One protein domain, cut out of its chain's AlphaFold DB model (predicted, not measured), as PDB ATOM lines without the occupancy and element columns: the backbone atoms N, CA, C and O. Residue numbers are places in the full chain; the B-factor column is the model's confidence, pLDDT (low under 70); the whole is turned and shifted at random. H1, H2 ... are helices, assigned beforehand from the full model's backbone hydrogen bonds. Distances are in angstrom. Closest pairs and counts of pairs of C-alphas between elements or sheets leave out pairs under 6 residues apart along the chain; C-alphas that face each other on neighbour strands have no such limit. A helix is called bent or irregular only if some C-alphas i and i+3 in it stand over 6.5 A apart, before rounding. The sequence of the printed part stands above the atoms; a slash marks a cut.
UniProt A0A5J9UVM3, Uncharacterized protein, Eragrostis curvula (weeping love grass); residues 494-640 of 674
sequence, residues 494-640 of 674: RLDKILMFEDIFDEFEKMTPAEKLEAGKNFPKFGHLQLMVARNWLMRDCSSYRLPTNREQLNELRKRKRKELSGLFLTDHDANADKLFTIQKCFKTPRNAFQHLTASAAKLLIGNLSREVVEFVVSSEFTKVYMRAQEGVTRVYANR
ATOM      1  N   ARG A 494      21.349 -55.542   5.966       77.19
ATOM      2  CA  ARG A 494      20.716 -54.382   6.606       77.19
ATOM      3  C   ARG A 494      21.284 -54.034   7.979       77.19
ATOM      4  O   ARG A 494      21.242 -52.864   8.345       77.19
ATOM      5  N   LEU A 495      21.794 -55.016   8.717       77.25
ATOM      6  CA  LEU A 495      22.485 -54.787   9.986       77.25
ATOM      7  C   LEU A 495      23.919 -54.326   9.706       77.25
ATOM      8  O   LEU A 495      24.358 -53.328  10.275       77.25
ATOM      9  N   ASP A 496      24.581 -54.957   8.735       84.88
ATOM     10  CA  ASP A 496      25.905 -54.565   8.238       84.88
ATOM     11  C   ASP A 496      25.929 -53.087   7.773       84.88
ATOM     12  O   ASP A 496      26.815 -52.323   8.159       84.88
ATOM     13  N   LYS A 497      24.893 -52.639   7.040       84.69
ATOM     14  CA  LYS A 497      24.662 -51.231   6.643       84.69
ATOM     15  C   LYS A 497      24.594 -50.272   7.836       84.69
ATOM     16  O   LYS A 497      25.039 -49.132   7.717       84.69
ATOM     17  N   ILE A 498      24.002 -50.698   8.952       81.19
ATOM     18  CA  ILE A 498      23.813 -49.868  10.148       81.19
ATOM     19  C   ILE A 498      25.113 -49.780  10.947       81.19
ATOM     20  O   ILE A 498      25.543 -48.670  11.248       81.19
ATOM     21  N   LEU A 499      25.774 -50.912  11.209       84.44
ATOM     22  CA  LEU A 499      27.065 -50.959  11.907       84.44
ATOM     23  C   LEU A 499      28.112 -50.098  11.183       84.44
ATOM     24  O   LEU A 499      28.728 -49.220  11.785       84.44
ATOM     25  N   MET A 500      28.208 -50.253   9.859       90.56
ATOM     26  CA  MET A 500      29.057 -49.429   8.995       90.56
ATOM     27  C   MET A 500      28.765 -47.926   9.129       90.56
ATOM     28  O   MET A 500      29.689 -47.113   9.110       90.56
ATOM     29  N   PHE A 501      27.499 -47.539   9.303       87.44
ATOM     30  CA  PHE A 501      27.105 -46.142   9.470       87.44
ATOM     31  C   PHE A 501      27.400 -45.592  10.868       87.44
ATOM     32  O   PHE A 501      27.737 -44.416  10.984       87.44
ATOM     33  N   GLU A 502      27.302 -46.405  11.924       85.38
ATOM     34  CA  GLU A 502      27.679 -45.989  13.280       85.38
ATOM     35  C   GLU A 502      29.198 -45.785  13.402       85.38
ATOM     36  O   GLU A 502      29.624 -44.743  13.901       85.38
ATOM     37  N   ASP A 503      30.008 -46.685  12.836       89.06
ATOM     38  CA  ASP A 503      31.466 -46.522  12.729       89.06
ATOM     39  C   ASP A 503      31.863 -45.238  11.973       89.06
ATOM     40  O   ASP A 503      32.710 -44.465  12.429       89.06
ATOM     41  N   ILE A 504      31.227 -44.972  10.824       91.06
ATOM     42  CA  ILE A 504      31.446 -43.732  10.061       91.06
ATOM     43  C   ILE A 504      30.972 -42.505  10.846       91.06
ATOM     44  O   ILE A 504      31.611 -41.455  10.776       91.06
ATOM     45  N   PHE A 505      29.862 -42.593  11.579       88.25
ATOM     46  CA  PHE A 505      29.340 -41.477  12.365       88.25
ATOM     47  C   PHE A 505      30.305 -41.080  13.489       88.25
ATOM     48  O   PHE A 505      30.573 -39.895  13.693       88.25
ATOM     49  N   ASP A 506      30.849 -42.067  14.198       87.62
ATOM     50  CA  ASP A 506      31.783 -41.847  15.298       87.62
ATOM     51  C   ASP A 506      33.157 -41.345  14.803       87.62
ATOM     52  O   ASP A 506      33.913 -40.755  15.579       87.62
ATOM     53  N   GLU A 507      33.486 -41.524  13.521       89.88
ATOM     54  CA  GLU A 507      34.574 -40.819  12.829       89.88
ATOM     55  C   GLU A 507      34.174 -39.404  12.403       89.88
ATOM     56  O   GLU A 507      34.899 -38.449  12.689       89.88
ATOM     57  N   PHE A 508      33.000 -39.248  11.784       90.31
ATOM     58  CA  PHE A 508      32.464 -37.960  11.353       90.31
ATOM     59  C   PHE A 508      32.391 -36.974  12.518       90.31
ATOM     60  O   PHE A 508      32.786 -35.826  12.349       90.31
ATOM     61  N   GLU A 509      31.968 -37.378  13.719       88.25
ATOM     62  CA  GLU A 509      31.918 -36.450  14.855       88.25
ATOM     63  C   GLU A 509      33.286 -35.928  15.305       88.25
ATOM     64  O   GLU A 509      33.367 -34.802  15.798       88.25
ATOM     65  N   LYS A 510      34.363 -36.676  15.050       88.31
ATOM     66  CA  LYS A 510      35.746 -36.280  15.364       88.31
ATOM     67  C   LYS A 510      36.352 -35.336  14.309       88.31
ATOM     68  O   LYS A 510      37.457 -34.843  14.507       88.31
ATOM     69  N   MET A 511      35.648 -35.070  13.204       89.38
ATOM     70  CA  MET A 511      36.080 -34.138  12.154       89.38
ATOM     71  C   MET A 511      35.845 -32.662  12.518       89.38
ATOM     72  O   MET A 511      34.886 -32.304  13.210       89.38
ATOM     73  N   THR A 512      36.687 -31.786  11.972       88.75
ATOM     74  CA  THR A 512      36.542 -30.323  12.049       88.75
ATOM     75  C   THR A 512      35.321 -29.813  11.257       88.75
ATOM     76  O   THR A 512      34.807 -30.518  10.383       88.75
ATOM     77  N   PRO A 513      34.838 -28.573  11.491       87.88
ATOM     78  CA  PRO A 513      33.730 -27.987  10.725       87.88
ATOM     79  C   PRO A 513      33.930 -27.998   9.198       87.88
ATOM     80  O   PRO A 513      32.980 -28.264   8.462       87.88
ATOM     81  N   ALA A 514      35.156 -27.753   8.721       86.50
ATOM     82  CA  ALA A 514      35.491 -27.746   7.294       86.50
ATOM     83  C   ALA A 514      35.476 -29.158   6.681       86.50
ATOM     84  O   ALA A 514      34.896 -29.374   5.616       86.50
ATOM     85  N   GLU A 515      36.034 -30.143   7.384       89.88
ATOM     86  CA  GLU A 515      35.987 -31.552   6.981       89.88
ATOM     87  C   GLU A 515      34.554 -32.097   6.962       89.88
ATOM     88  O   GLU A 515      34.155 -32.752   6.001       89.88
ATOM     89  N   LYS A 516      33.740 -31.760   7.973       90.56
ATOM     90  CA  LYS A 516      32.312 -32.117   8.020       90.56
ATOM     91  C   LYS A 516      31.547 -31.557   6.812       90.56
ATOM     92  O   LYS A 516      30.670 -32.243   6.284       90.56
ATOM     93  N   LEU A 517      31.891 -30.352   6.346       89.12
ATOM     94  CA  LEU A 517      31.331 -29.752   5.126       89.12
ATOM     95  C   LEU A 517      31.762 -30.484   3.844       89.12
ATOM     96  O   LEU A 517      30.914 -30.714   2.984       89.12
ATOM     97  N   GLU A 518      33.036 -30.866   3.702       89.38
ATOM     98  CA  GLU A 518      33.508 -31.595   2.513       89.38
ATOM     99  C   GLU A 518      32.983 -33.037   2.481       89.38
ATOM    100  O   GLU A 518      32.502 -33.465   1.433       89.38
ATOM    101  N   ALA A 519      32.961 -33.764   3.604       89.50
ATOM    102  CA  ALA A 519      32.361 -35.100   3.668       89.50
ATOM    103  C   ALA A 519      30.894 -35.068   3.206       89.50
ATOM    104  O   ALA A 519      30.499 -35.793   2.290       89.50
ATOM    105  N   GLY A 520      30.102 -34.161   3.786       87.19
ATOM    106  CA  GLY A 520      28.681 -34.009   3.485       87.19
ATOM    107  C   GLY A 520      28.343 -33.221   2.217       87.19
ATOM    108  O   GLY A 520      27.170 -32.962   1.969       87.19
ATOM    109  N   LYS A 521      29.319 -32.839   1.388       85.38
ATOM    110  CA  LYS A 521      29.124 -32.005   0.185       85.38
ATOM    111  C   LYS A 521      28.053 -32.514  -0.783       85.38
ATOM    112  O   LYS A 521      27.333 -31.716  -1.378       85.38
ATOM    113  N   ASN A 522      27.917 -33.835  -0.894       83.25
ATOM    114  CA  ASN A 522      26.946 -34.494  -1.771       83.25
ATOM    115  C   ASN A 522      25.605 -34.807  -1.073       83.25
ATOM    116  O   ASN A 522      24.747 -35.458  -1.666       83.25
ATOM    117  N   PHE A 523      25.393 -34.414   0.187       83.25
ATOM    118  CA  PHE A 523      24.204 -34.790   0.966       83.25
ATOM    119  C   PHE A 523      22.908 -34.123   0.464       83.25
ATOM    120  O   PHE A 523      22.949 -33.099  -0.223       83.25
ATOM    121  N   PRO A 524      21.723 -34.691   0.774       76.69
ATOM    122  CA  PRO A 524      20.453 -34.052   0.440       76.69
ATOM    123  C   PRO A 524      20.315 -32.675   1.110       76.69
ATOM    124  O   PRO A 524      20.602 -32.505   2.294       76.69
ATOM    125  N   LYS A 525      19.816 -31.686   0.353       78.06
ATOM    126  CA  LYS A 525      19.504 -30.340   0.871       78.06
ATOM    127  C   LYS A 525      18.486 -30.426   2.018       78.06
ATOM    128  O   LYS A 525      17.617 -31.295   2.014       78.06
ATOM    129  N   PHE A 526      18.519 -29.472   2.950       70.19
ATOM    130  CA  PHE A 526      17.733 -29.523   4.193       70.19
ATOM    131  C   PHE A 526      16.216 -29.692   4.010       70.19
ATOM    132  O   PHE A 526      15.569 -30.360   4.815       70.19
ATOM    133  N   GLY A 527      15.635 -29.114   2.953       65.94
ATOM    134  CA  GLY A 527      14.224 -29.329   2.607       65.94
ATOM    135  C   GLY A 527      13.928 -30.765   2.155       65.94
ATOM    136  O   GLY A 527      12.905 -31.324   2.529       65.94
ATOM    137  N   HIS A 528      14.852 -31.398   1.428       71.12
ATOM    138  CA  HIS A 528      14.721 -32.790   0.995       71.12
ATOM    139  C   HIS A 528      14.899 -33.765   2.169       71.12
ATOM    140  O   HIS A 528      14.102 -34.684   2.307       71.12
ATOM    141  N   LEU A 529      15.850 -33.506   3.081       71.31
ATOM    142  CA  LEU A 529      15.957 -34.258   4.339       71.31
ATOM    143  C   LEU A 529      14.653 -34.180   5.155       71.31
ATOM    144  O   LEU A 529      14.184 -35.194   5.657       71.31
ATOM    145  N   GLN A 530      14.050 -32.991   5.271       68.88
ATOM    146  CA  GLN A 530      12.761 -32.828   5.953       68.88
ATOM    147  C   GLN A 530      11.629 -33.597   5.261       68.88
ATOM    148  O   GLN A 530      10.790 -34.153   5.958       68.88
ATOM    149  N   LEU A 531      11.614 -33.667   3.925       67.00
ATOM    150  CA  LEU A 531      10.634 -34.464   3.183       67.00
ATOM    151  C   LEU A 531      10.811 -35.967   3.444       67.00
ATOM    152  O   LEU A 531       9.831 -36.613   3.788       67.00
ATOM    153  N   MET A 532      12.035 -36.501   3.382       69.19
ATOM    154  CA  MET A 532      12.320 -37.912   3.711       69.19
ATOM    155  C   MET A 532      11.887 -38.265   5.147       69.19
ATOM    156  O   MET A 532      11.264 -39.291   5.404       69.19
ATOM    157  N   VAL A 533      12.166 -37.374   6.105       68.75
ATOM    158  CA  VAL A 533      11.758 -37.550   7.510       68.75
ATOM    159  C   VAL A 533      10.246 -37.409   7.698       68.75
ATOM    160  O   VAL A 533       9.688 -38.082   8.553       68.75
ATOM    161  N   ALA A 534       9.558 -36.573   6.915       62.69
ATOM    162  CA  ALA A 534       8.102 -36.429   6.989       62.69
ATOM    163  C   ALA A 534       7.339 -37.570   6.288       62.69
ATOM    164  O   ALA A 534       6.229 -37.895   6.703       62.69
ATOM    165  N   ARG A 535       7.927 -38.176   5.246       60.59
ATOM    166  CA  ARG A 535       7.385 -39.335   4.510       60.59
ATOM    167  C   ARG A 535       7.470 -40.638   5.295       60.59
ATOM    168  O   ARG A 535       6.624 -41.507   5.109       60.59
ATOM    169  N   ASN A 536       8.481 -40.765   6.152       61.91
ATOM    170  CA  ASN A 536       8.699 -41.929   6.996       61.91
ATOM    171  C   ASN A 536       8.276 -41.615   8.439       61.91
ATOM    172  O   ASN A 536       9.017 -40.983   9.189       61.91
ATOM    173  N   TRP A 537       7.070 -42.044   8.824       60.88
ATOM    174  CA  TRP A 537       6.469 -41.737  10.132       60.88
ATOM    175  C   TRP A 537       7.354 -42.171  11.309       60.88
ATOM    176  O   TRP A 537       7.524 -41.417  12.265       60.88
ATOM    177  N   LEU A 538       8.006 -43.332  11.200       59.78
ATOM    178  CA  LEU A 538       8.907 -43.847  12.224       59.78
ATOM    179  C   LEU A 538      10.133 -42.938  12.381       59.78
ATOM    180  O   LEU A 538      10.542 -42.623  13.498       59.78
ATOM    181  N   MET A 539      10.684 -42.451  11.266       66.56
ATOM    182  CA  MET A 539      11.782 -41.480  11.254       66.56
ATOM    183  C   MET A 539      11.343 -40.098  11.748       66.56
ATOM    184  O   MET A 539      12.127 -39.429  12.423       66.56
ATOM    185  N   ARG A 540      10.103 -39.673  11.467       62.22
ATOM    186  CA  ARG A 540       9.503 -38.453  12.028       62.22
ATOM    187  C   ARG A 540       9.490 -38.536  13.549       62.22
ATOM    188  O   ARG A 540      10.081 -37.678  14.205       62.22
ATOM    189  N   ASP A 541       8.909 -39.603  14.082       57.34
ATOM    190  CA  ASP A 541       8.654 -39.765  15.510       57.34
ATOM    191  C   ASP A 541       9.967 -40.010  16.287       57.34
ATOM    192  O   ASP A 541      10.210 -39.393  17.330       57.34
ATOM    193  N   CYS A 542      10.905 -40.771  15.707       58.47
ATOM    194  CA  CYS A 542      12.279 -40.887  16.209       58.47
ATOM    195  C   CYS A 542      13.058 -39.561  16.140       58.47
ATOM    196  O   CYS A 542      13.883 -39.287  17.014       58.47
ATOM    197  N   SER A 543      12.813 -38.708  15.136       59.75
ATOM    198  CA  SER A 543      13.436 -37.379  15.086       59.75
ATOM    199  C   SER A 543      12.903 -36.460  16.191       59.75
ATOM    200  O   SER A 543      13.688 -35.702  16.765       59.75
ATOM    201  N   SER A 544      11.618 -36.576  16.556       50.28
ATOM    202  CA  SER A 544      11.021 -35.878  17.704       50.28
ATOM    203  C   SER A 544      11.460 -36.407  19.068       50.28
ATOM    204  O   SER A 544      11.381 -35.655  20.034       50.28
ATOM    205  N   TYR A 545      12.025 -37.617  19.171       46.31
ATOM    206  CA  TYR A 545      12.437 -38.210  20.457       46.31
ATOM    207  C   TYR A 545      13.447 -37.360  21.262       46.31
ATOM    208  O   TYR A 545      13.596 -37.547  22.467       46.31
ATOM    209  N   ARG A 546      14.131 -36.397  20.615       47.44
ATOM    210  CA  ARG A 546      14.843 -35.273  21.265       47.44
ATOM    211  C   ARG A 546      14.740 -33.956  20.470       47.44
ATOM    212  O   ARG A 546      15.718 -33.209  20.385       47.44
ATOM    213  N   LEU A 547      13.596 -33.669  19.842       44.22
ATOM    214  CA  LEU A 547      13.322 -32.367  19.214       44.22
ATOM    215  C   LEU A 547      12.058 -31.718  19.801       44.22
ATOM    216  O   LEU A 547      11.199 -32.429  20.313       44.22
ATOM    217  N   PRO A 548      11.935 -30.378  19.734       45.81
ATOM    218  CA  PRO A 548      10.774 -29.682  20.273       45.81
ATOM    219  C   PRO A 548       9.477 -30.073  19.558       45.81
ATOM    220  O   PRO A 548       9.484 -30.359  18.359       45.81
ATOM    221  N   THR A 549       8.364 -30.058  20.291       44.59
ATOM    222  CA  THR A 549       7.083 -30.628  19.846       44.59
ATOM    223  C   THR A 549       6.313 -29.755  18.856       44.59
ATOM    224  O   THR A 549       5.365 -30.241  18.244       44.59
ATOM    225  N   ASN A 550       6.711 -28.493  18.648       55.12
ATOM    226  CA  ASN A 550       6.066 -27.601  17.683       55.12
ATOM    227  C   ASN A 550       7.044 -26.956  16.675       55.12
ATOM    228  O   ASN A 550       8.270 -26.953  16.831       55.12
ATOM    229  N   ARG A 551       6.476 -26.399  15.597       51.19
ATOM    230  CA  ARG A 551       7.219 -25.820  14.462       51.19
ATOM    231  C   ARG A 551       8.004 -24.555  14.827       51.19
ATOM    232  O   ARG A 551       9.021 -24.275  14.193       51.19
ATOM    233  N   GLU A 552       7.549 -23.800  15.819       66.56
ATOM    234  CA  GLU A 552       8.158 -22.535  16.238       66.56
ATOM    235  C   GLU A 552       9.395 -22.795  17.087       66.56
ATOM    236  O   GLU A 552      10.479 -22.360  16.713       66.56
ATOM    237  N   GLN A 553       9.276 -23.638  18.113       61.38
ATOM    238  CA  GLN A 553      10.397 -24.137  18.908       61.38
ATOM    239  C   GLN A 553      11.438 -24.861  18.034       61.38
ATOM    240  O   GLN A 553      12.640 -24.737  18.260       61.38
ATOM    241  N   LEU A 554      11.015 -25.593  16.991       58.97
ATOM    242  CA  LEU A 554      11.939 -26.193  16.021       58.97
ATOM    243  C   LEU A 554      12.679 -25.130  15.186       58.97
ATOM    244  O   LEU A 554      13.869 -25.289  14.910       58.97
ATOM    245  N   ASN A 555      12.006 -24.046  14.790       65.25
ATOM    246  CA  ASN A 555      12.628 -22.911  14.101       65.25
ATOM    247  C   ASN A 555      13.532 -22.083  15.028       65.25
ATOM    248  O   ASN A 555      14.564 -21.583  14.589       65.25
ATOM    249  N   GLU A 556      13.192 -21.974  16.305       69.50
ATOM    250  CA  GLU A 556      13.995 -21.315  17.327       69.50
ATOM    251  C   GLU A 556      15.244 -22.133  17.674       69.50
ATOM    252  O   GLU A 556      16.350 -21.598  17.668       69.50
ATOM    253  N   LEU A 557      15.116 -23.456  17.826       67.00
ATOM    254  CA  LEU A 557      16.255 -24.364  17.955       67.00
ATOM    255  C   LEU A 557      17.166 -24.310  16.719       67.00
ATOM    256  O   LEU A 557      18.385 -24.376  16.869       67.00
ATOM    257  N   ARG A 558      16.607 -24.143  15.508       65.00
ATOM    258  CA  ARG A 558      17.393 -23.862  14.292       65.00
ATOM    259  C   ARG A 558      18.115 -22.519  14.400       65.00
ATOM    260  O   ARG A 558      19.327 -22.516  14.242       65.00
ATOM    261  N   LYS A 559      17.433 -21.411  14.723       70.50
ATOM    262  CA  LYS A 559      18.060 -20.083  14.916       70.50
ATOM    263  C   LYS A 559      19.191 -20.132  15.949       70.50
ATOM    264  O   LYS A 559      20.281 -19.630  15.688       70.50
ATOM    265  N   ARG A 560      18.958 -20.790  17.087       72.62
ATOM    266  CA  ARG A 560      19.941 -20.996  18.154       72.62
ATOM    267  C   ARG A 560      21.131 -21.827  17.679       72.62
ATOM    268  O   ARG A 560      22.259 -21.363  17.790       72.62
ATOM    269  N   LYS A 561      20.908 -23.011  17.092       69.19
ATOM    270  CA  LYS A 561      22.000 -23.862  16.583       69.19
ATOM    271  C   LYS A 561      22.748 -23.227  15.413       69.19
ATOM    272  O   LYS A 561      23.944 -23.442  15.296       69.19
ATOM    273  N   ARG A 562      22.085 -22.406  14.596       65.25
ATOM    274  CA  ARG A 562      22.711 -21.580  13.557       65.25
ATOM    275  C   ARG A 562      23.650 -20.557  14.189       65.25
ATOM    276  O   ARG A 562      24.825 -20.582  13.868       65.25
ATOM    277  N   LYS A 563      23.191 -19.771  15.174       69.38
ATOM    278  CA  LYS A 563      24.036 -18.817  15.920       69.38
ATOM    279  C   LYS A 563      25.221 -19.496  16.628       69.38
ATOM    280  O   LYS A 563      26.333 -18.984  16.569       69.38
ATOM    281  N   GLU A 564      25.001 -20.659  17.243       72.25
ATOM    282  CA  GLU A 564      26.059 -21.471  17.871       72.25
ATOM    283  C   GLU A 564      27.073 -22.032  16.848       72.25
ATOM    284  O   GLU A 564      28.245 -22.173  17.180       72.25
ATOM    285  N   LEU A 565      26.655 -22.342  15.613       68.81
ATOM    286  CA  LEU A 565      27.535 -22.857  14.553       68.81
ATOM    287  C   LEU A 565      28.214 -21.753  13.729       68.81
ATOM    288  O   LEU A 565      29.340 -21.966  13.294       68.81
ATOM    289  N   SER A 566      27.584 -20.591  13.519       63.44
ATOM    290  CA  SER A 566      28.200 -19.456  12.812       63.44
ATOM    291  C   SER A 566      29.455 -18.974  13.549       63.44
ATOM    292  O   SER A 566      30.471 -18.739  12.909       63.44
ATOM    293  N   GLY A 567      29.447 -18.980  14.890       63.28
ATOM    294  CA  GLY A 567      30.628 -18.688  15.717       63.28
ATOM    295  C   GLY A 567      31.782 -19.703  15.631       63.28
ATOM    296  O   GLY A 567      32.824 -19.473  16.239       63.28
ATOM    297  N   LEU A 568      31.634 -20.814  14.894       65.50
ATOM    298  CA  LEU A 568      32.732 -21.742  14.572       65.50
ATOM    299  C   LEU A 568      33.430 -21.410  13.241       65.50
ATOM    300  O   LEU A 568      34.396 -22.081  12.876       65.50
ATOM    301  N   PHE A 569      32.947 -20.409  12.503       61.25
ATOM    302  CA  PHE A 569      33.562 -19.924  11.271       61.25
ATOM    303  C   PHE A 569      34.166 -18.541  11.529       61.25
ATOM    304  O   PHE A 569      33.465 -17.614  11.914       61.25
ATOM    305  N   LEU A 570      35.470 -18.387  11.283       54.75
ATOM    306  CA  LEU A 570      36.203 -17.126  11.497       54.75
ATOM    307  C   LEU A 570      35.858 -16.020  10.470       54.75
ATOM    308  O   LEU A 570      36.481 -14.963  10.470       54.75
ATOM    309  N   THR A 571      34.884 -16.264   9.591       54.03
ATOM    310  CA  THR A 571      34.304 -15.297   8.651       54.03
ATOM    311  C   THR A 571      32.796 -15.535   8.524       54.03
ATOM    312  O   THR A 571      32.345 -16.682   8.449       54.03
ATOM    313  N   ASP A 572      32.010 -14.453   8.490       51.50
ATOM    314  CA  ASP A 572      30.540 -14.478   8.539       51.50
ATOM    315  C   ASP A 572      29.893 -15.067   7.275       51.50
ATOM    316  O   ASP A 572      29.433 -14.368   6.369       51.50
ATOM    317  N   HIS A 573      29.849 -16.396   7.202       62.53
ATOM    318  CA  HIS A 573      29.209 -17.149   6.128       62.53
ATOM    319  C   HIS A 573      28.138 -18.092   6.682       62.53
ATOM    320  O   HIS A 573      28.284 -19.314   6.696       62.53
ATOM    321  N   ASP A 574      27.006 -17.496   7.059       63.28
ATOM    322  CA  ASP A 574      25.741 -18.135   7.459       63.28
ATOM    323  C   ASP A 574      25.371 -19.368   6.603       63.28
ATOM    324  O   ASP A 574      24.955 -20.411   7.113       63.28
ATOM    325  N   ALA A 575      25.598 -19.288   5.287       73.56
ATOM    326  CA  ALA A 575      25.336 -20.373   4.342       73.56
ATOM    327  C   ALA A 575      26.184 -21.639   4.586       73.56
ATOM    328  O   ALA A 575      25.814 -22.719   4.125       73.56
ATOM    329  N   ASN A 576      27.319 -21.541   5.284       78.06
ATOM    330  CA  ASN A 576      28.129 -22.687   5.699       78.06
ATOM    331  C   ASN A 576      27.673 -23.251   7.054       78.06
ATOM    332  O   ASN A 576      27.663 -24.472   7.208       78.06
ATOM    333  N   ALA A 577      27.188 -22.413   7.977       75.50
ATOM    334  CA  ALA A 577      26.519 -22.879   9.193       75.50
ATOM    335  C   ALA A 577      25.246 -23.685   8.862       75.50
ATOM    336  O   ALA A 577      25.056 -24.783   9.391       75.50
ATOM    337  N   ASP A 578      24.435 -23.216   7.904       73.12
ATOM    338  CA  ASP A 578      23.244 -23.932   7.420       73.12
ATOM    339  C   ASP A 578      23.586 -25.286   6.770       73.12
ATOM    340  O   ASP A 578      22.933 -26.299   7.048       73.12
ATOM    341  N   LYS A 579      24.636 -25.347   5.935       81.81
ATOM    342  CA  LYS A 579      25.134 -26.610   5.352       81.81
ATOM    343  C   LYS A 579      25.622 -27.568   6.438       81.81
ATOM    344  O   LYS A 579      25.228 -28.731   6.434       81.81
ATOM    345  N   LEU A 580      26.435 -27.093   7.382       83.06
ATOM    346  CA  LEU A 580      26.990 -27.919   8.454       83.06
ATOM    347  C   LEU A 580      25.882 -28.486   9.353       83.06
ATOM    348  O   LEU A 580      25.873 -29.686   9.627       83.06
ATOM    349  N   PHE A 581      24.901 -27.663   9.736       82.06
ATOM    350  CA  PHE A 581      23.707 -28.109  10.460       82.06
ATOM    351  C   PHE A 581      22.925 -29.177   9.679       82.06
ATOM    352  O   PHE A 581      22.523 -30.195  10.245       82.06
ATOM    353  N   THR A 582      22.749 -28.976   8.368       81.31
ATOM    354  CA  THR A 582      22.073 -29.931   7.475       81.31
ATOM    355  C   THR A 582      22.786 -31.281   7.455       81.31
ATOM    356  O   THR A 582      22.154 -32.309   7.684       81.31
ATOM    357  N   ILE A 583      24.105 -31.283   7.246       85.81
ATOM    358  CA  ILE A 583      24.921 -32.502   7.166       85.81
ATOM    359  C   ILE A 583      24.915 -33.245   8.506       85.81
ATOM    360  O   ILE A 583      24.659 -34.450   8.541       85.81
ATOM    361  N   GLN A 584      25.099 -32.529   9.622       84.75
ATOM    362  CA  GLN A 584      24.990 -33.113  10.962       84.75
ATOM    363  C   GLN A 584      23.610 -33.741  11.211       84.75
ATOM    364  O   GLN A 584      23.523 -34.750  11.907       84.75
ATOM    365  N   LYS A 585      22.527 -33.183  10.650       79.69
ATOM    366  CA  LYS A 585      21.180 -33.770  10.740       79.69
ATOM    367  C   LYS A 585      20.998 -34.993   9.840       79.69
ATOM    368  O   LYS A 585      20.430 -35.972  10.311       79.69
ATOM    369  N   CYS A 586      21.526 -34.995   8.615       80.62
ATOM    370  CA  CYS A 586      21.543 -36.188   7.759       80.62
ATOM    371  C   CYS A 586      22.258 -37.375   8.425       80.62
ATOM    372  O   CYS A 586      21.791 -38.500   8.300       80.62
ATOM    373  N   PHE A 587      23.352 -37.123   9.151       82.19
ATOM    374  CA  PHE A 587      24.051 -38.138   9.942       82.19
ATOM    375  C   PHE A 587      23.278 -38.543  11.208       82.19
ATOM    376  O   PHE A 587      23.096 -39.729  11.475       82.19
ATOM    377  N   LYS A 588      22.793 -37.573  11.998       79.50
ATOM    378  CA  LYS A 588      22.141 -37.855  13.291       79.50
ATOM    379  C   LYS A 588      20.779 -38.523  13.165       79.50
ATOM    380  O   LYS A 588      20.430 -39.301  14.041       79.50
ATOM    381  N   THR A 589      19.997 -38.239  12.128       76.31
ATOM    382  CA  THR A 589      18.615 -38.735  12.064       76.31
ATOM    383  C   THR A 589      18.510 -40.265  11.886       76.31
ATOM    384  O   THR A 589      17.813 -40.867  12.702       76.31
ATOM    385  N   PRO A 590      19.216 -40.931  10.944       76.38
ATOM    386  CA  PRO A 590      19.217 -42.399  10.842       76.38
ATOM    387  C   PRO A 590      19.783 -43.091  12.086       76.38
ATOM    388  O   PRO A 590      19.165 -44.019  12.603       76.38
ATOM    389  N   ARG A 591      20.907 -42.593  12.628       79.00
ATOM    390  CA  ARG A 591      21.525 -43.141  13.849       79.00
ATOM    391  C   ARG A 591      20.607 -43.011  15.062       79.00
ATOM    392  O   ARG A 591      20.406 -43.987  15.772       79.00
ATOM    393  N   ASN A 592      19.998 -41.844  15.279       76.06
ATOM    394  CA  ASN A 592      19.062 -41.647  16.389       76.06
ATOM    395  C   ASN A 592      17.823 -42.541  16.263       76.06
ATOM    396  O   ASN A 592      17.330 -43.011  17.284       76.06
ATOM    397  N   ALA A 593      17.324 -42.784  15.046       73.69
ATOM    398  CA  ALA A 593      16.211 -43.702  14.832       73.69
ATOM    399  C   ALA A 593      16.598 -45.144  15.165       73.69
ATOM    400  O   ALA A 593      15.908 -45.774  15.962       73.69
ATOM    401  N   PHE A 594      17.731 -45.638  14.658       73.50
ATOM    402  CA  PHE A 594      18.230 -46.963  15.028       73.50
ATOM    403  C   PHE A 594      18.442 -47.098  16.543       73.50
ATOM    404  O   PHE A 594      17.895 -48.007  17.159       73.50
ATOM    405  N   GLN A 595      19.159 -46.161  17.167       73.75
ATOM    406  CA  GLN A 595      19.450 -46.212  18.601       73.75
ATOM    407  C   GLN A 595      18.188 -46.098  19.467       73.75
ATOM    408  O   GLN A 595      18.095 -46.777  20.489       73.75
ATOM    409  N   HIS A 596      17.191 -45.306  19.057       69.81
ATOM    410  CA  HIS A 596      15.882 -45.283  19.711       69.81
ATOM    411  C   HIS A 596      15.163 -46.633  19.589       69.81
ATOM    412  O   HIS A 596      14.649 -47.134  20.585       69.81
ATOM    413  N   LEU A 597      15.153 -47.245  18.402       65.88
ATOM    414  CA  LEU A 597      14.481 -48.525  18.166       65.88
ATOM    415  C   LEU A 597      15.142 -49.665  18.949       65.88
ATOM    416  O   LEU A 597      14.442 -50.408  19.632       65.88
ATOM    417  N   THR A 598      16.474 -49.748  18.940       66.25
ATOM    418  CA  THR A 598      17.242 -50.723  19.731       66.25
ATOM    419  C   THR A 598      17.009 -50.536  21.233       66.25
ATOM    420  O   THR A 598      16.719 -51.503  21.936       66.25
ATOM    421  N   ALA A 599      17.057 -49.294  21.735       64.50
ATOM    422  CA  ALA A 599      16.816 -48.997  23.149       64.50
ATOM    423  C   ALA A 599      15.358 -49.233  23.587       64.50
ATOM    424  O   ALA A 599      15.121 -49.556  24.750       64.50
ATOM    425  N   SER A 600      14.387 -49.076  22.684       61.59
ATOM    426  CA  SER A 600      12.972 -49.350  22.955       61.59
ATOM    427  C   SER A 600      12.643 -50.846  22.882       61.59
ATOM    428  O   SER A 600      11.949 -51.334  23.767       61.59
ATOM    429  N   ALA A 601      13.193 -51.606  21.924       53.91
ATOM    430  CA  ALA A 601      13.047 -53.068  21.884       53.91
ATOM    431  C   ALA A 601      13.608 -53.717  23.163       53.91
ATOM    432  O   ALA A 601      12.875 -54.403  23.875       53.91
ATOM    433  N   ALA A 602      14.846 -53.368  23.536       53.22
ATOM    434  CA  ALA A 602      15.497 -53.854  24.755       53.22
ATOM    435  C   ALA A 602      14.719 -53.539  26.052       53.22
ATOM    436  O   ALA A 602      14.825 -54.281  27.024       53.22
ATOM    437  N   LYS A 603      13.920 -52.461  26.077       55.59
ATOM    438  CA  LYS A 603      13.054 -52.098  27.215       55.59
ATOM    439  C   LYS A 603      11.696 -52.799  27.221       55.59
ATOM    440  O   LYS A 603      11.093 -52.912  28.282       55.59
ATOM    441  N   LEU A 604      11.196 -53.225  26.063       48.22
ATOM    442  CA  LEU A 604       9.854 -53.800  25.905       48.22
ATOM    443  C   LEU A 604       9.834 -55.336  25.995       48.22
ATOM    444  O   LEU A 604       8.794 -55.934  25.738       48.22
ATOM    445  N   LEU A 605      10.972 -55.977  26.302       42.97
ATOM    446  CA  LEU A 605      11.192 -57.435  26.212       42.97
ATOM    447  C   LEU A 605      10.925 -58.033  24.813       42.97
ATOM    448  O   LEU A 605      10.961 -59.248  24.625       42.97
ATOM    449  N   ILE A 606      10.731 -57.177  23.807       45.22
ATOM    450  CA  ILE A 606      10.734 -57.556  22.399       45.22
ATOM    451  C   ILE A 606      12.194 -57.837  22.036       45.22
ATOM    452  O   ILE A 606      13.055 -56.976  22.220       45.22
ATOM    453  N   GLY A 607      12.473 -59.048  21.552       52.34
ATOM    454  CA  GLY A 607      13.823 -59.475  21.180       52.34
ATOM    455  C   GLY A 607      14.385 -58.752  19.947       52.34
ATOM    456  O   GLY A 607      13.999 -57.633  19.617       52.34
ATOM    457  N   ASN A 608      15.311 -59.417  19.247       56.53
ATOM    458  CA  ASN A 608      15.966 -58.905  18.036       56.53
ATOM    459  C   ASN A 608      14.993 -58.156  17.104       56.53
ATOM    460  O   ASN A 608      13.969 -58.717  16.705       56.53
ATOM    461  N   LEU A 609      15.341 -56.909  16.746       58.91
ATOM    462  CA  LEU A 609      14.511 -56.010  15.931       58.91
ATOM    463  C   LEU A 609      13.923 -56.732  14.711       58.91
ATOM    464  O   LEU A 609      14.650 -57.388  13.959       58.91
ATOM    465  N   SER A 610      12.609 -56.591  14.502       60.97
ATOM    466  CA  SER A 610      11.930 -57.285  13.407       60.97
ATOM    467  C   SER A 610      12.489 -56.870  12.044       60.97
ATOM    468  O   SER A 610      12.979 -55.750  11.852       60.97
ATOM    469  N   ARG A 611      12.397 -57.786  11.069       61.59
ATOM    470  CA  ARG A 611      12.883 -57.570   9.694       61.59
ATOM    471  C   ARG A 611      12.291 -56.288   9.106       61.59
ATOM    472  O   ARG A 611      12.987 -55.574   8.392       61.59
ATOM    473  N   GLU A 612      11.045 -56.001   9.450       60.41
ATOM    474  CA  GLU A 612      10.226 -54.882   9.007       60.41
ATOM    475  C   GLU A 612      10.706 -53.564   9.635       60.41
ATOM    476  O   GLU A 612      10.925 -52.592   8.916       60.41
ATOM    477  N   VAL A 613      10.972 -53.534  10.950       63.00
ATOM    478  CA  VAL A 613      11.533 -52.357  11.647       63.00
ATOM    479  C   VAL A 613      12.924 -52.001  11.113       63.00
ATOM    480  O   VAL A 613      13.229 -50.825  10.923       63.00
ATOM    481  N   VAL A 614      13.747 -53.000  10.786       63.72
ATOM    482  CA  VAL A 614      15.037 -52.766  10.120       63.72
ATOM    483  C   VAL A 614      14.839 -52.318   8.657       63.72
ATOM    484  O   VAL A 614      15.525 -51.397   8.213       63.72
ATOM    485  N   GLU A 615      13.879 -52.895   7.916       62.84
ATOM    486  CA  GLU A 615      13.492 -52.477   6.547       62.84
ATOM    487  C   GLU A 615      13.098 -50.984   6.477       62.84
ATOM    488  O   GLU A 615      13.442 -50.320   5.499       62.84
ATOM    489  N   PHE A 616      12.472 -50.420   7.519       63.59
ATOM    490  CA  PHE A 616      12.164 -48.984   7.602       63.59
ATOM    491  C   PHE A 616      13.397 -48.076   7.697       63.59
ATOM    492  O   PHE A 616      13.434 -47.030   7.040       63.59
ATOM    493  N   VAL A 617      14.385 -48.433   8.524       62.97
ATOM    494  CA  VAL A 617      15.557 -47.579   8.799       62.97
ATOM    495  C   VAL A 617      16.496 -47.534   7.589       62.97
ATOM    496  O   VAL A 617      16.932 -46.457   7.190       62.97
ATOM    497  N   VAL A 618      16.737 -48.681   6.943       62.53
ATOM    498  CA  VAL A 618      17.537 -48.776   5.704       62.53
ATOM    499  C   VAL A 618      16.673 -48.730   4.432       62.53
ATOM    500  O   VAL A 618      16.979 -49.372   3.421       62.53
ATOM    501  N   SER A 619      15.566 -47.986   4.487       63.31
ATOM    502  CA  SER A 619      14.672 -47.770   3.346       63.31
ATOM    503  C   SER A 619      15.373 -47.013   2.207       63.31
ATOM    504  O   SER A 619      16.319 -46.252   2.421       63.31
ATOM    505  N   SER A 620      14.908 -47.226   0.973       58.91
ATOM    506  CA  SER A 620      15.516 -46.739  -0.279       58.91
ATOM    507  C   SER A 620      15.814 -45.232  -0.300       58.91
ATOM    508  O   SER A 620      16.858 -44.827  -0.819       58.91
ATOM    509  N   GLU A 621      14.941 -44.408   0.294       62.66
ATOM    510  CA  GLU A 621      15.164 -42.968   0.471       62.66
ATOM    511  C   GLU A 621      16.459 -42.697   1.252       62.66
ATOM    512  O   GLU A 621      17.292 -41.884   0.837       62.66
ATOM    513  N   PHE A 622      16.659 -43.401   2.369       72.38
ATOM    514  CA  PHE A 622      17.803 -43.211   3.254       72.38
ATOM    515  C   PHE A 622      19.065 -43.922   2.767       72.38
ATOM    516  O   PHE A 622      20.151 -43.422   3.047       72.38
ATOM    517  N   THR A 623      18.985 -44.998   1.977       73.62
ATOM    518  CA  THR A 623      20.176 -45.720   1.477       73.62
ATOM    519  C   THR A 623      21.144 -44.826   0.687       73.62
ATOM    520  O   THR A 623      22.361 -44.994   0.791       73.62
ATOM    521  N   LYS A 624      20.640 -43.788  -0.004       76.56
ATOM    522  CA  LYS A 624      21.470 -42.725  -0.613       76.56
ATOM    523  C   LYS A 624      22.351 -41.985   0.407       76.56
ATOM    524  O   LYS A 624      23.445 -41.552   0.060       76.56
ATOM    525  N   VAL A 625      21.891 -41.815   1.647       81.62
ATOM    526  CA  VAL A 625      22.637 -41.162   2.738       81.62
ATOM    527  C   VAL A 625      23.745 -42.076   3.259       81.62
ATOM    528  O   VAL A 625      24.868 -41.606   3.409       81.62
ATOM    529  N   TYR A 626      23.470 -43.374   3.447       85.88
ATOM    530  CA  TYR A 626      24.490 -44.368   3.816       85.88
ATOM    531  C   TYR A 626      25.636 -44.402   2.791       85.88
ATOM    532  O   TYR A 626      26.803 -44.288   3.157       85.88
ATOM    533  N   MET A 627      25.295 -44.461   1.499       87.00
ATOM    534  CA  MET A 627      26.248 -44.406   0.385       87.00
ATOM    535  C   MET A 627      27.116 -43.140   0.424       87.00
ATOM    536  O   MET A 627      28.341 -43.209   0.460       87.00
ATOM    537  N   ARG A 628      26.482 -41.964   0.494       87.81
ATOM    538  CA  ARG A 628      27.187 -40.673   0.502       87.81
ATOM    539  C   ARG A 628      28.039 -40.479   1.758       87.81
ATOM    540  O   ARG A 628      29.039 -39.771   1.693       87.81
ATOM    541  N   ALA A 629      27.661 -41.081   2.885       89.38
ATOM    542  CA  ALA A 629      28.471 -41.105   4.099       89.38
ATOM    543  C   ALA A 629      29.737 -41.958   3.904       89.38
ATOM    544  O   ALA A 629      30.832 -41.477   4.203       89.38
ATOM    545  N   GLN A 630      29.592 -43.157   3.321       91.81
ATOM    546  CA  GLN A 630      30.698 -44.046   2.937       91.81
ATOM    547  C   GLN A 630      31.704 -43.334   2.023       91.81
ATOM    548  O   GLN A 630      32.900 -43.327   2.306       91.81
ATOM    549  N   GLU A 631      31.235 -42.662   0.972       90.44
ATOM    550  CA  GLU A 631      32.093 -41.897   0.058       90.44
ATOM    551  C   GLU A 631      32.697 -40.638   0.696       90.44
ATOM    552  O   GLU A 631      33.866 -40.315   0.483       90.44
ATOM    553  N   GLY A 632      31.882 -39.884   1.439       91.50
ATOM    554  CA  GLY A 632      32.225 -38.571   1.977       91.50
ATOM    555  C   GLY A 632      33.325 -38.620   3.027       91.50
ATOM    556  O   GLY A 632      34.308 -37.890   2.922       91.50
ATOM    557  N   VAL A 633      33.174 -39.499   4.017       92.31
ATOM    558  CA  VAL A 633      34.142 -39.636   5.114       92.31
ATOM    559  C   VAL A 633      35.457 -40.234   4.608       92.31
ATOM    560  O   VAL A 633      36.521 -39.691   4.898       92.31
ATOM    561  N   THR A 634      35.391 -41.261   3.755       91.88
ATOM    562  CA  THR A 634      36.571 -41.872   3.117       91.88
ATOM    563  C   THR A 634      37.360 -40.850   2.284       91.88
ATOM    564  O   THR A 634      38.582 -40.762   2.414       91.88
ATOM    565  N   ARG A 635      36.676 -39.993   1.503       91.88
ATOM    566  CA  ARG A 635      37.309 -38.902   0.732       91.88
ATOM    567  C   ARG A 635      38.003 -37.863   1.616       91.88
ATOM    568  O   ARG A 635      39.058 -37.368   1.233       91.88
ATOM    569  N   VAL A 636      37.443 -37.521   2.777       92.19
ATOM    570  CA  VAL A 636      38.099 -36.578   3.701       92.19
ATOM    571  C   VAL A 636      39.416 -37.152   4.218       92.19
ATOM    572  O   VAL A 636      40.430 -36.465   4.143       92.19
ATOM    573  N   TYR A 637      39.437 -38.413   4.661       90.25
ATOM    574  CA  TYR A 637      40.677 -39.062   5.101       90.25
ATOM    575  C   TYR A 637      41.716 -39.174   3.972       90.25
ATOM    576  O   TYR A 637      42.899 -38.926   4.205       90.25
ATOM    577  N   ALA A 638      41.279 -39.449   2.736       87.94
ATOM    578  CA  ALA A 638      42.148 -39.479   1.555       87.94
ATOM    579  C   ALA A 638      42.816 -38.124   1.235       87.94
ATOM    580  O   ALA A 638      43.897 -38.111   0.656       87.94
ATOM    581  N   ASN A 639      42.197 -37.007   1.630       87.62
ATOM    582  CA  ASN A 639      42.660 -35.648   1.332       87.62
ATOM    583  C   ASN A 639      43.436 -34.976   2.487       87.62
ATOM    584  O   ASN A 639      43.839 -33.819   2.354       87.62
ATOM    585  N   ARG A 640      43.625 -35.649   3.631       85.12
ATOM    586  CA  ARG A 640      44.429 -35.126   4.753       85.12
ATOM    587  C   ARG A 640      45.918 -35.113   4.402       85.12
ATOM    588  O   ARG A 640      46.405 -36.034   3.759       85.12
TER     589      ARG A 640
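AT A GLANCE: This is residues 494 to 640 of the 674 residues of an uncharacterized protein of Eragrostis curvula (weeping love grass) (UniProt A0A5J9UVM3). A long bent helix, H6, is the spine along the longest axis, with H1, H2 and H8 packed together on one side, H8 crossing the other two. H4 and one end of H5, residues 561 to 566, pack on its other side, H3 makes a corner with H4, and H7 folds back beside H6b. The 147 printed residues hold eight named helices, H1 to H8, and no named strand: all helix, mostly crossed. The whole is compact, radius of gyration of the C-alphas 15.8 A, spanning 51 by 40 by 24 A.

IN THESE COORDINATES: Find C-alpha 574 at (25.741, -18.135, 7.459), where H6 begins; assigned as one helix to residue 603 by its hydrogen bonds, it is bent, with C-alphas 587 and 590 6.5 A apart. Its arms are H6a, residues 574 to 587, 20.2 A, and H6b, 590 to 603, 20.0 A. H1 is 494 to 508, 20.7 A; H2, 513 to 522, is irregular, C-alphas 519 and 522 being 7.7 A apart. Then come H3, 526 to 535, H4, 537 to 544, H5, 551 to 566, 22.0 A, H7, 611 to 617, and H8, 620 to 638, 27.7 A, ending at (42.148, -39.479, 1.555).

HOW THE PARTS SIT: Start at the hub, H6, touching six helices. H6a touches H2 at C-alphas Ile 583 and Gly 520, 5.5 A, and residues 561 to 566 alone of H5 at Ala 577 and Ser 566, 5.3 A. H4 touches residues 590 to 596 alone of H6b, about perpendicular at 87 degrees, closest C-alphas Cys 542 and Ala 593, 5.0 A. H6b and H7 form a hairpin that only just touches, with 3 pairs of C-alphas within 8 A, closest Pro 590 and Val 617, 6.7 A. H8 touches H2 with residues 628 to 636 alone, a steep tilt of 47 degrees, opposite ways; C-alphas Gly 632 and Ala 519 are closest, 3.9 A. H8 touches H1 with residues 626 to 633 alone, closest C-alphas Tyr 626 and Phe 501, 6.5 A. H3 and H4 touch only at the corner, closest C-alphas Val 533 and Arg 540, 5.1 A. Every O i to N i+4 pair is within hydrogen-bond range in H3, H4, H5, H6a and H6b; H1 has 10 of 11, H2 5 of 6, H7 2 of 3, H8 12 of 15.

THE WHOLE: The farthest C-alphas, Thr 571 and Leu 605, are 51.2 A apart. The printed part has no cut and no long link. Its mean pLDDT is 72.3; look for values under 70 at residues 527, 530 to 558, 561 to 563, 565 to 574 and 596 to 621.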